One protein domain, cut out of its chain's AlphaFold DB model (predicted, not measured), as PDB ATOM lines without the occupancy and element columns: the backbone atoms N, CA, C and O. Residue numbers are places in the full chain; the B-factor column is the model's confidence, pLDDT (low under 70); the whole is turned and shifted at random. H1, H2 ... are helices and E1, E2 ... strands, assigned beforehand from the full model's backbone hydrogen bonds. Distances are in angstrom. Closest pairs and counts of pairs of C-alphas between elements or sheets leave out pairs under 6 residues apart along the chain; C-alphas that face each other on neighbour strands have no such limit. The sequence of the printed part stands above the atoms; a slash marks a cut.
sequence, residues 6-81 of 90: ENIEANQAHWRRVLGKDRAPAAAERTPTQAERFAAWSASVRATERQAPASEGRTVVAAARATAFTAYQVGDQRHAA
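This is residues 6 to 81 of the 90 residues of an uncharacterized protein of Methylobacterium sp. WL6 (UniProt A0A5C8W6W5). An open, drawn-out string of three separate helices, H1, H2 and H3, one after another, has a small antiparallel hairpin of strands E1 and E2 at its far end. The 76 printed residues run H1 H2 H3 E1 E2, mostly helix. The whole is extended, with a radius of gyration of the C-alphas of 21.2 A and spans of 56 by 30 by 23 A.

Find C-alpha 6 at (143.735, 210.513, 86.033); there H1, residues 6 to 18, begins and runs 18.5 A. H2, residues 34 to 51, runs 26.0 A; H3, residues 56 to 66, 15.2 A. E1, residues 71 to 74, and E2, residues 77 to 80, follow, to C-alpha 80 at (169.215, 192.769, 44.067).

H1 and H2 are apart, as are H2 and H3. In E1 and E2, at 149 degrees, find N 72 and O 79 within hydrogen-bond range, 2.9 A. Every O i to N i+4 pair is within range in H1 and H3, 12 of 14 in H2.

The printed part has no cut. Residues 19 to 33 make a long link. Find pLDDT under 70 at residues 22 to 30, 49 to 72 and 81.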
ATOM      1  N   GLU A   6     144.315 211.256  84.907       81.31
ATOM      2  CA  GLU A   6     143.735 210.513  86.033       81.31
ATOM      3  C   GLU A   6     143.561 209.028  85.700       81.31
ATOM      4  O   GLU A   6     143.891 208.170  86.517       81.31
ATOM      5  N   ASN A   7     143.135 208.706  84.470       83.12
ATOM      6  CA  ASN A   7     143.029 207.318  84.021       83.12
ATOM      7  C   ASN A   7     144.393 206.617  84.019       83.12
ATOM      8  O   ASN A   7     144.479 205.442  84.366       83.12
ATOM      9  N   ILE A   8     145.469 207.321  83.656       81.81
ATOM     10  CA  ILE A   8     146.830 206.771  83.687       81.81
ATOM     11  C   ILE A   8     147.276 206.524  85.133       81.81
ATOM     12  O   ILE A   8     147.802 205.454  85.438       81.81
ATOM     13  N   GLU A   9     147.056 207.483  86.030       81.38
ATOM     14  CA  GLU A   9     147.477 207.400  87.434       81.38
ATOM     15  C   GLU A   9     146.716 206.301  88.198       81.38
ATOM     16  O   GLU A   9     147.338 205.496  88.901       81.38
ATOM     17  N   ALA A  10     145.402 206.184  87.981       82.31
ATOM     18  CA  ALA A  10     144.574 205.120  88.548       82.31
ATOM     19  C   ALA A  10     145.019 203.727  88.071       82.31
ATOM     20  O   ALA A  10     145.142 202.792  88.866       82.31
ATOM     21  N   ASN A  11     145.331 203.594  86.779       83.69
ATOM     22  CA  ASN A  11     145.782 202.331  86.198       83.69
ATOM     23  C   ASN A  11     147.176 201.943  86.727       83.69
ATOM     24  O   ASN A  11     147.417 200.794  87.087       83.69
ATOM     25  N   GLN A  12     148.085 202.910  86.889       82.50
ATOM     26  CA  GLN A  12     149.382 202.663  87.525       82.50
ATOM     27  C   GLN A  12     149.246 202.189  88.977       82.50
ATOM     28  O   GLN A  12     149.950 201.265  89.381       82.50
ATOM     29  N   ALA A  13     148.363 202.806  89.768       78.62
ATOM     30  CA  ALA A  13     148.115 202.391  91.148       78.62
ATOM     31  C   ALA A  13     147.554 200.961  91.218       78.62
ATOM     32  O   ALA A  13     148.016 200.157  92.029       78.62
ATOM     33  N   HIS A  14     146.626 200.621  90.318       84.75
ATOM     34  CA  HIS A  14     146.091 199.269  90.188       84.75
ATOM     35  C   HIS A  14     147.197 198.241  89.899       84.75
ATOM     36  O   HIS A  14     147.349 197.271  90.642       84.75
ATOM     37  N   TRP A  15     148.036 198.483  88.884       82.31
ATOM     38  CA  TRP A  15     149.118 197.560  88.524       82.31
ATOM     39  C   TRP A  15     150.209 197.441  89.590       82.31
ATOM     40  O   TRP A  15     150.780 196.364  89.750       82.31
ATOM     41  N   ARG A  16     150.488 198.503  90.355       82.38
ATOM     42  CA  ARG A  16     151.420 198.431  91.493       82.38
ATOM     43  C   ARG A  16     150.963 197.407  92.527       82.38
ATOM     44  O   ARG A  16     151.767 196.566  92.918       82.38
ATOM     45  N   ARG A  17     149.676 197.422  92.884       81.50
ATOM     46  CA  ARG A  17     149.085 196.465  93.829       81.50
ATOM     47  C   ARG A  17     149.116 195.036  93.291       81.50
ATOM     48  O   ARG A  17     149.503 194.120  94.006       81.50
ATOM     49  N   VAL A  18     148.751 194.846  92.019       85.75
ATOM     50  CA  VAL A  18     148.778 193.523  91.364       85.75
ATOM     51  C   VAL A  18     150.188 192.921  91.370       85.75
ATOM     52  O   VAL A  18     150.345 191.718  91.550       85.75
ATOM     53  N   LEU A  19     151.219 193.752  91.206       83.44
ATOM     54  CA  LEU A  19     152.617 193.320  91.161       83.44
ATOM     55  C   LEU A  19     153.315 193.314  92.535       83.44
ATOM     56  O   LEU A  19     154.532 193.135  92.576       83.44
ATOM     57  N   GLY A  20     152.595 193.547  93.643       81.31
ATOM     58  CA  GLY A  20     153.172 193.606  94.996       81.31
ATOM     59  C   GLY A  20     154.170 194.755  95.201       81.31
ATOM     60  O   GLY A  20     155.058 194.678  96.048       81.31
ATOM     61  N   LYS A  21     154.065 195.818  94.396       73.19
ATOM     62  CA  LYS A  21     154.919 197.015  94.435       73.19
ATOM     63  C   LYS A  21     154.176 198.167  95.109       73.19
ATOM     64  O   LYS A  21     154.003 199.232  94.519       73.19
ATOM     65  N   ASP A  22     153.739 197.940  96.345       67.88
ATOM     66  CA  ASP A  22     152.898 198.878  97.112       67.88
ATOM     67  C   ASP A  22     153.620 200.181  97.482       67.88
ATOM     68  O   ASP A  22     152.993 201.196  97.791       67.88
ATOM     69  N   ARG A  23     154.954 200.192  97.403       61.16
ATOM     70  CA  ARG A  23     155.753 201.403  97.567       61.16
ATOM     71  C   ARG A  23     155.749 202.194  96.260       61.16
ATOM     72  O   ARG A  23     156.299 201.746  95.252       61.16
ATOM     73  N   ALA A  24     155.169 203.395  96.286       59.69
ATOM     74  CA  ALA A  24     155.397 204.374  95.227       59.69
ATOM     75  C   ALA A  24     156.918 204.572  95.069       59.69
ATOM     76  O   ALA A  24     157.606 204.663  96.092       59.69
ATOM     77  N   PRO A  25     157.459 204.591  93.835       59.62
ATOM     78  CA  PRO A  25     158.891 204.770  93.626       59.62
ATOM     79  C   PRO A  25     159.345 206.006  94.402       59.62
ATOM     80  O   PRO A  25     158.711 207.059  94.316       59.62
ATOM     81  N   ALA A  26     160.386 205.855  95.226       59.31
ATOM     82  CA  ALA A  26     160.941 206.982  95.957       59.31
ATOM     83  C   ALA A  26     161.319 208.040  94.914       59.31
ATOM     84  O   ALA A  26     162.060 207.742  93.982       59.31
ATOM     85  N   ALA A  27     160.770 209.248  95.049       56.22
ATOM     86  CA  ALA A  27     160.762 210.295  94.022       56.22
ATOM     87  C   ALA A  27     162.151 210.731  93.497       56.22
ATOM     88  O   ALA A  27     162.232 211.530  92.571       56.22
ATOM     89  N   ALA A  28     163.238 210.210  94.071       57.44
ATOM     90  CA  ALA A  28     164.606 210.430  93.625       57.44
ATOM     91  C   ALA A  28     165.057 209.490  92.489       57.44
ATOM     92  O   ALA A  28     166.089 209.746  91.869       57.44
ATOM     93  N   GLU A  29     164.318 208.422  92.174       58.97
ATOM     94  CA  GLU A  29     164.618 207.617  90.990       58.97
ATOM     95  C   GLU A  29     164.140 208.361  89.743       58.97
ATOM     96  O   GLU A  29     162.952 208.397  89.419       58.97
ATOM     97  N   ARG A  30     165.089 208.993  89.044       69.69
ATOM     98  CA  ARG A  30     164.878 209.576  87.715       69.69
ATOM     99  C   ARG A  30     164.098 208.582  86.853       69.69
ATOM    100  O   ARG A  30     164.593 207.495  86.559       69.69
ATOM    101  N   THR A  31     162.914 208.986  86.391       74.56
ATOM    102  CA  THR A  31     162.172 208.220  85.386       74.56
ATOM    103  C   THR A  31     163.047 208.089  84.138       74.56
ATOM    104  O   THR A  31     163.390 209.116  83.543       74.56
ATOM    105  N   PRO A  32     163.412 206.867  83.714       78.75
ATOM    106  CA  PRO A  32     164.223 206.692  82.525       78.75
ATOM    107  C   PRO A  32     163.457 207.199  81.304       78.75
ATOM    108  O   PRO A  32     162.259 206.939  81.134       78.75
ATOM    109  N   THR A  33     164.160 207.928  80.448       86.94
ATOM    110  CA  THR A  33     163.668 208.406  79.158       86.94
ATOM    111  C   THR A  33     163.273 207.231  78.261       86.94
ATOM    112  O   THR A  33     163.674 206.085  78.470       86.94
ATOM    113  N   GLN A  34     162.473 207.497  77.227       79.75
ATOM    114  CA  GLN A  34     162.072 206.461  76.273       79.75
ATOM    115  C   GLN A  34     163.284 205.780  75.618       79.75
ATOM    116  O   GLN A  34     163.301 204.555  75.507       79.75
ATOM    117  N   ALA A  35     164.305 206.557  75.245       83.50
ATOM    118  CA  ALA A  35     165.543 206.040  74.669       83.50
ATOM    119  C   ALA A  35     166.286 205.113  75.645       83.50
ATOM    120  O   ALA A  35     166.687 204.018  75.262       83.50
ATOM    121  N   GLU A  36     166.397 205.503  76.917       82.38
ATOM    122  CA  GLU A  36     167.020 204.680  77.963       82.38
ATOM    123  C   GLU A  36     166.252 203.365  78.180       82.38
ATOM    124  O   GLU A  36     166.862 202.304  78.301       82.38
ATOM    125  N   ARG A  37     164.911 203.398  78.146       84.56
ATOM    126  CA  ARG A  37     164.082 202.184  78.240       84.56
ATOM    127  C   ARG A  37     164.288 201.244  77.051       84.56
ATOM    128  O   ARG A  37     164.422 200.039  77.254       84.56
ATOM    129  N   PHE A  38     164.347 201.773  75.827       82.56
ATOM    130  CA  PHE A  38     164.628 200.967  74.632       82.56
ATOM    131  C   PHE A  38     166.038 200.385  74.647       82.56
ATOM    132  O   PHE A  38     166.215 199.214  74.311       82.56
ATOM    133  N   ALA A  39     167.032 201.167  75.074       86.25
ATOM    134  CA  ALA A  39     168.399 200.692  75.218       86.25
ATOM    135  C   ALA A  39     168.466 199.529  76.220       86.25
ATOM    136  O   ALA A  39     168.971 198.461  75.871       86.25
ATOM    137  N   ALA A  40     167.870 199.693  77.406       84.69
ATOM    138  CA  ALA A  40     167.828 198.660  78.441       84.69
ATOM    139  C   ALA A  40     167.113 197.382  77.974       84.69
ATOM    140  O   ALA A  40     167.625 196.280  78.167       84.69
ATOM    141  N   TRP A  41     165.965 197.516  77.301       86.44
ATOM    142  CA  TRP A  41     165.248 196.377  76.726       86.44
ATOM    143  C   TRP A  41     166.053 195.682  75.620       86.44
ATOM    144  O   TRP A  41     166.177 194.462  75.615       86.44
ATOM    145  N   SER A  42     166.668 196.431  74.701       82.69
ATOM    146  CA  SER A  42     167.468 195.828  73.629       82.69
ATOM    147  C   SER A  42     168.686 195.076  74.175       82.69
ATOM    148  O   SER A  42     169.044 194.014  73.666       82.69
ATOM    149  N   ALA A  43     169.303 195.594  75.241       82.25
ATOM    150  CA  ALA A  43     170.416 194.950  75.918       82.25
ATOM    151  C   ALA A  43     169.986 193.639  76.591       82.25
ATOM    152  O   ALA A  43     170.707 192.645  76.474       82.25
ATOM    153  N   SER A  44     168.811 193.606  77.234       77.12
ATOM    154  CA  SER A  44     168.283 192.382  77.844       77.12
ATOM    155  C   SER A  44     167.904 191.339  76.792       77.12
ATOM    156  O   SER A  44     168.307 190.188  76.912       77.12
ATOM    157  N   VAL A  45     167.254 191.740  75.696       77.06
ATOM    158  CA  VAL A  45     166.935 190.837  74.577       77.06
ATOM    159  C   VAL A  45     168.202 190.240  73.971       77.06
ATOM    160  O   VAL A  45     168.273 189.030  73.794       77.06
ATOM    161  N   ARG A  46     169.247 191.043  73.734       76.25
ATOM    162  CA  ARG A  46     170.543 190.552  73.226       76.25
ATOM    163  C   ARG A  46     171.280 189.632  74.204       76.25
ATOM    164  O   ARG A  46     172.190 188.915  73.791       76.25
ATOM    165  N   ALA A  47     170.992 189.723  75.500       72.50
ATOM    166  CA  ALA A  47     171.543 188.825  76.513       72.50
ATOM    167  C   ALA A  47     170.762 187.502  76.613       72.50
ATOM    168  O   ALA A  47     171.369 186.494  76.969       72.50
ATOM    169  N   THR A  48     169.467 187.516  76.271       70.38
ATOM    170  CA  THR A  48     168.571 186.342  76.213       70.38
ATOM    171  C   THR A  48     168.648 185.573  74.886       70.38
ATOM    172  O   THR A  48     168.762 184.348  74.889       70.38
ATOM    173  N   GLU A  49     168.742 186.268  73.741       66.25
ATOM    174  CA  GLU A  49     169.583 185.813  72.611       66.25
ATOM    175  C   GLU A  49     171.011 185.585  73.162       66.25
ATOM    176  O   GLU A  49     171.211 185.741  74.331       66.25
ATOM    177  N   ARG A  50     172.092 185.231  72.486       67.25
ATOM    178  CA  ARG A  50     173.322 184.715  73.174       67.25
ATOM    179  C   ARG A  50     173.079 183.462  74.051       67.25
ATOM    180  O   ARG A  50     173.555 182.420  73.628       67.25
ATOM    181  N   GLN A  51     172.349 183.523  75.167       64.81
ATOM    182  CA  GLN A  51     172.074 182.416  76.096       64.81
ATOM    183  C   GLN A  51     171.040 181.398  75.593       64.81
ATOM    184  O   GLN A  51     171.122 180.231  75.966       64.81
ATOM    185  N   ALA A  52     170.079 181.796  74.750       60.00
ATOM    186  CA  ALA A  52     169.116 180.849  74.189       60.00
ATOM    187  C   ALA A  52     169.826 179.767  73.344       60.00
ATOM    188  O   ALA A  52     170.756 180.103  72.599       60.00
ATOM    189  N   PRO A  53     169.387 178.495  73.400       65.00
ATOM    190  CA  PRO A  53     169.933 177.443  72.550       65.00
ATOM    191  C   PRO A  53     169.793 177.816  71.070       65.00
ATOM    192  O   PRO A  53     168.853 178.511  70.671       65.00
ATOM    193  N   ALA A  54     170.754 177.387  70.252       63.22
ATOM    194  CA  ALA A  54     170.693 177.590  68.811       63.22
ATOM    195  C   ALA A  54     169.518 176.780  68.246       63.22
ATOM    196  O   ALA A  54     169.612 175.571  68.067       63.22
ATOM    197  N   SER A  55     168.391 177.447  68.009       66.50
ATOM    198  CA  SER A  55     167.306 176.904  67.203       66.50
ATOM    199  C   SER A  55     167.590 177.173  65.728       66.50
ATOM    200  O   SER A  55     168.232 178.167  65.380       66.50
ATOM    201  N   GLU A  56     167.077 176.312  64.853       60.22
ATOM    202  CA  GLU A  56     167.216 176.449  63.399       60.22
ATOM    203  C   GLU A  56     166.804 177.853  62.917       60.22
ATOM    204  O   GLU A  56     167.548 178.508  62.188       60.22
ATOM    205  N   GLY A  57     165.707 178.399  63.456       62.31
ATOM    206  CA  GLY A  57     165.261 179.766  63.171       62.31
ATOM    207  C   GLY A  57     166.255 180.857  63.591       62.31
ATOM    208  O   GLY A  57     166.427 181.839  62.872       62.31
ATOM    209  N   ARG A  58     166.969 180.696  64.713       66.19
ATOM    210  CA  ARG A  58     167.997 181.660  65.138       66.19
ATOM    211  C   ARG A  58     169.225 181.603  64.233       66.19
ATOM    212  O   ARG A  58     169.786 182.653  63.927       66.19
ATOM    213  N   THR A  59     169.620 180.414  63.785       65.81
ATOM    214  CA  THR A  59     170.715 180.238  62.821       65.81
ATOM    215  C   THR A  59     170.357 180.858  61.475       65.81
ATOM    216  O   THR A  59     171.168 181.591  60.918       65.81
ATOM    217  N   VAL A  60     169.122 180.665  61.001       63.66
ATOM    218  CA  VAL A  60     168.610 181.285  59.769       63.66
ATOM    219  C   VAL A  60     168.594 182.812  59.877       63.66
ATOM    220  O   VAL A  60     169.082 183.486  58.976       63.66
ATOM    221  N   VAL A  61     168.113 183.385  60.986       66.44
ATOM    222  CA  VAL A  61     168.098 184.848  61.188       66.44
ATOM    223  C   VAL A  61     169.512 185.420  61.337       66.44
ATOM    224  O   VAL A  61     169.803 186.491  60.806       66.44
ATOM    225  N   ALA A  62     170.409 184.724  62.040       68.75
ATOM    226  CA  ALA A  62     171.803 185.140  62.173       68.75
ATOM    227  C   ALA A  62     172.544 185.076  60.829       68.75
ATOM    228  O   ALA A  62     173.249 186.021  60.483       68.75
ATOM    229  N   ALA A  63     172.330 184.015  60.046       64.81
ATOM    230  CA  ALA A  63     172.857 183.888  58.692       64.81
ATOM    231  C   ALA A  63     172.291 184.978  57.770       64.81
ATOM    232  O   ALA A  63     173.051 185.629  57.060       64.81
ATOM    233  N   ALA A  64     170.988 185.259  57.841       64.56
ATOM    234  CA  ALA A  64     170.350 186.332  57.078       64.56
ATOM    235  C   ALA A  64     170.880 187.728  57.446       64.56
ATOM    236  O   ALA A  64     170.992 188.577  56.575       64.56
ATOM    237  N   ARG A  65     171.247 187.974  58.712       65.12
ATOM    238  CA  ARG A  65     171.897 189.230  59.142       65.12
ATOM    239  C   ARG A  65     173.361 189.329  58.707       65.12
ATOM    240  O   ARG A  65     173.834 190.429  58.448       65.12
ATOM    241  N   ALA A  66     174.082 188.207  58.689       65.44
ATOM    242  CA  ALA A  66     175.481 188.144  58.260       65.44
ATOM    243  C   ALA A  66     175.623 188.224  56.734       65.44
ATOM    244  O   ALA A  66     176.653 188.657  56.221       65.44
ATOM    245  N   THR A  67     174.577 187.834  56.011       60.41
ATOM    246  CA  THR A  67     174.484 188.032  54.572       60.41
ATOM    247  C   THR A  67     174.065 189.482  54.363       60.41
ATOM    248  O   THR A  67     172.916 189.841  54.608       60.41
ATOM    249  N   ALA A  68     175.001 190.345  53.957       53.62
ATOM    250  CA  ALA A  68     174.643 191.662  53.438       53.62
ATOM    251  C   ALA A  68     173.523 191.451  52.413       53.62
ATOM    252  O   ALA A  68     173.657 190.556  51.584       53.62
ATOM    253  N   PHE A  69     172.411 192.185  52.533       57.75
ATOM    254  CA  PHE A  69     171.220 192.081  51.686       57.75
ATOM    255  C   PHE A  69     171.588 192.228  50.203       57.75
ATOM    256  O   PHE A  69     171.422 193.293  49.632       57.75
ATOM    257  N   THR A  70     172.125 191.194  49.564       57.06
ATOM    258  CA  THR A  70     172.479 191.224  48.145       57.06
ATOM    259  C   THR A  70     171.280 190.863  47.290       57.06
ATOM    260  O   THR A  70     171.288 191.179  46.101       57.06
ATOM    261  N   ALA A  71     170.245 190.256  47.887       64.81
ATOM    262  CA  ALA A  71     168.971 190.019  47.237       64.81
ATOM    263  C   ALA A  71     167.774 189.918  48.206       64.81
ATOM    264  O   ALA A  71     167.920 189.445  49.333       64.81
ATOM    265  N   TYR A  72     166.582 190.312  47.746       69.81
ATOM    266  CA  TYR A  72     165.287 190.060  48.396       69.81
ATOM    267  C   TYR A  72     164.269 189.499  47.388       69.81
ATOM    268  O   TYR A  72     164.444 189.640  46.179       69.81
ATOM    269  N   GLN A  73     163.221 188.818  47.864       75.38
ATOM    270  CA  GLN A  73     162.232 188.147  47.010       75.38
ATOM    271  C   GLN A  73     160.847 188.793  47.142       75.38
ATOM    272  O   GLN A  73     160.379 189.033  48.255       75.38
ATOM    273  N   VAL A  74     160.190 189.048  46.007       73.62
ATOM    274  CA  VAL A  74     158.802 189.529  45.912       73.62
ATOM    275  C   VAL A  74     158.031 188.555  45.023       73.62
ATOM    276  O   VAL A  74     158.282 188.469  43.822       73.62
ATOM    277  N   GLY A  75     157.121 187.775  45.615       82.81
ATOM    278  CA  GLY A  75     156.476 186.659  44.912       82.81
ATOM    279  C   GLY A  75     157.519 185.650  44.419       82.81
ATOM    280  O   GLY A  75     158.327 185.170  45.211       82.81
ATOM    281  N   ASP A  76     157.547 185.389  43.112       77.81
ATOM    282  CA  ASP A  76     158.515 184.485  42.469       77.81
ATOM    283  C   ASP A  76     159.772 185.200  41.936       77.81
ATOM    284  O   ASP A  76     160.652 184.576  41.341       77.81
ATOM    285  N   GLN A  77     159.883 186.518  42.131       75.69
ATOM    286  CA  GLN A  77     160.979 187.324  41.593       75.69
ATOM    287  C   GLN A  77     162.043 187.605  42.651       75.69
ATOM    288  O   GLN A  77     161.739 188.047  43.759       75.69
ATOM    289  N   ARG A  78     163.315 187.388  42.296       76.06
ATOM    290  CA  ARG A  78     164.469 187.786  43.113       76.06
ATOM    291  C   ARG A  78     165.026 189.113  42.608       76.06
ATOM    292  O   ARG A  78     165.308 189.256  41.421       76.06
ATOM    293  N   HIS A  79     165.198 190.059  43.518       78.25
ATOM    294  CA  HIS A  79     165.739 191.393  43.284       78.25
ATOM    295  C   HIS A  79     167.077 191.539  43.990       78.25
ATOM    296  O   HIS A  79     167.265 190.935  45.037       78.25
ATOM    297  N   ALA A  80     167.976 192.346  43.443       78.12
ATOM    298  CA  ALA A  80     169.215 192.769  44.067       78.12
ATOM    299  C   ALA A  80     168.946 193.827  45.137       78.12
ATOM    300  O   ALA A  80     167.849 194.376  45.236       78.12
ATOM    301  N   ALA A  81     169.978 194.147  45.917       69.94
ATOM    302  CA  ALA A  81     169.941 195.224  46.905       69.94
ATOM    303  C   ALA A  81     169.506 196.582  46.319       69.94
ATOM    304  O   ALA A  81     168.873 197.377  47.006       69.94
TER     305      ALA A  81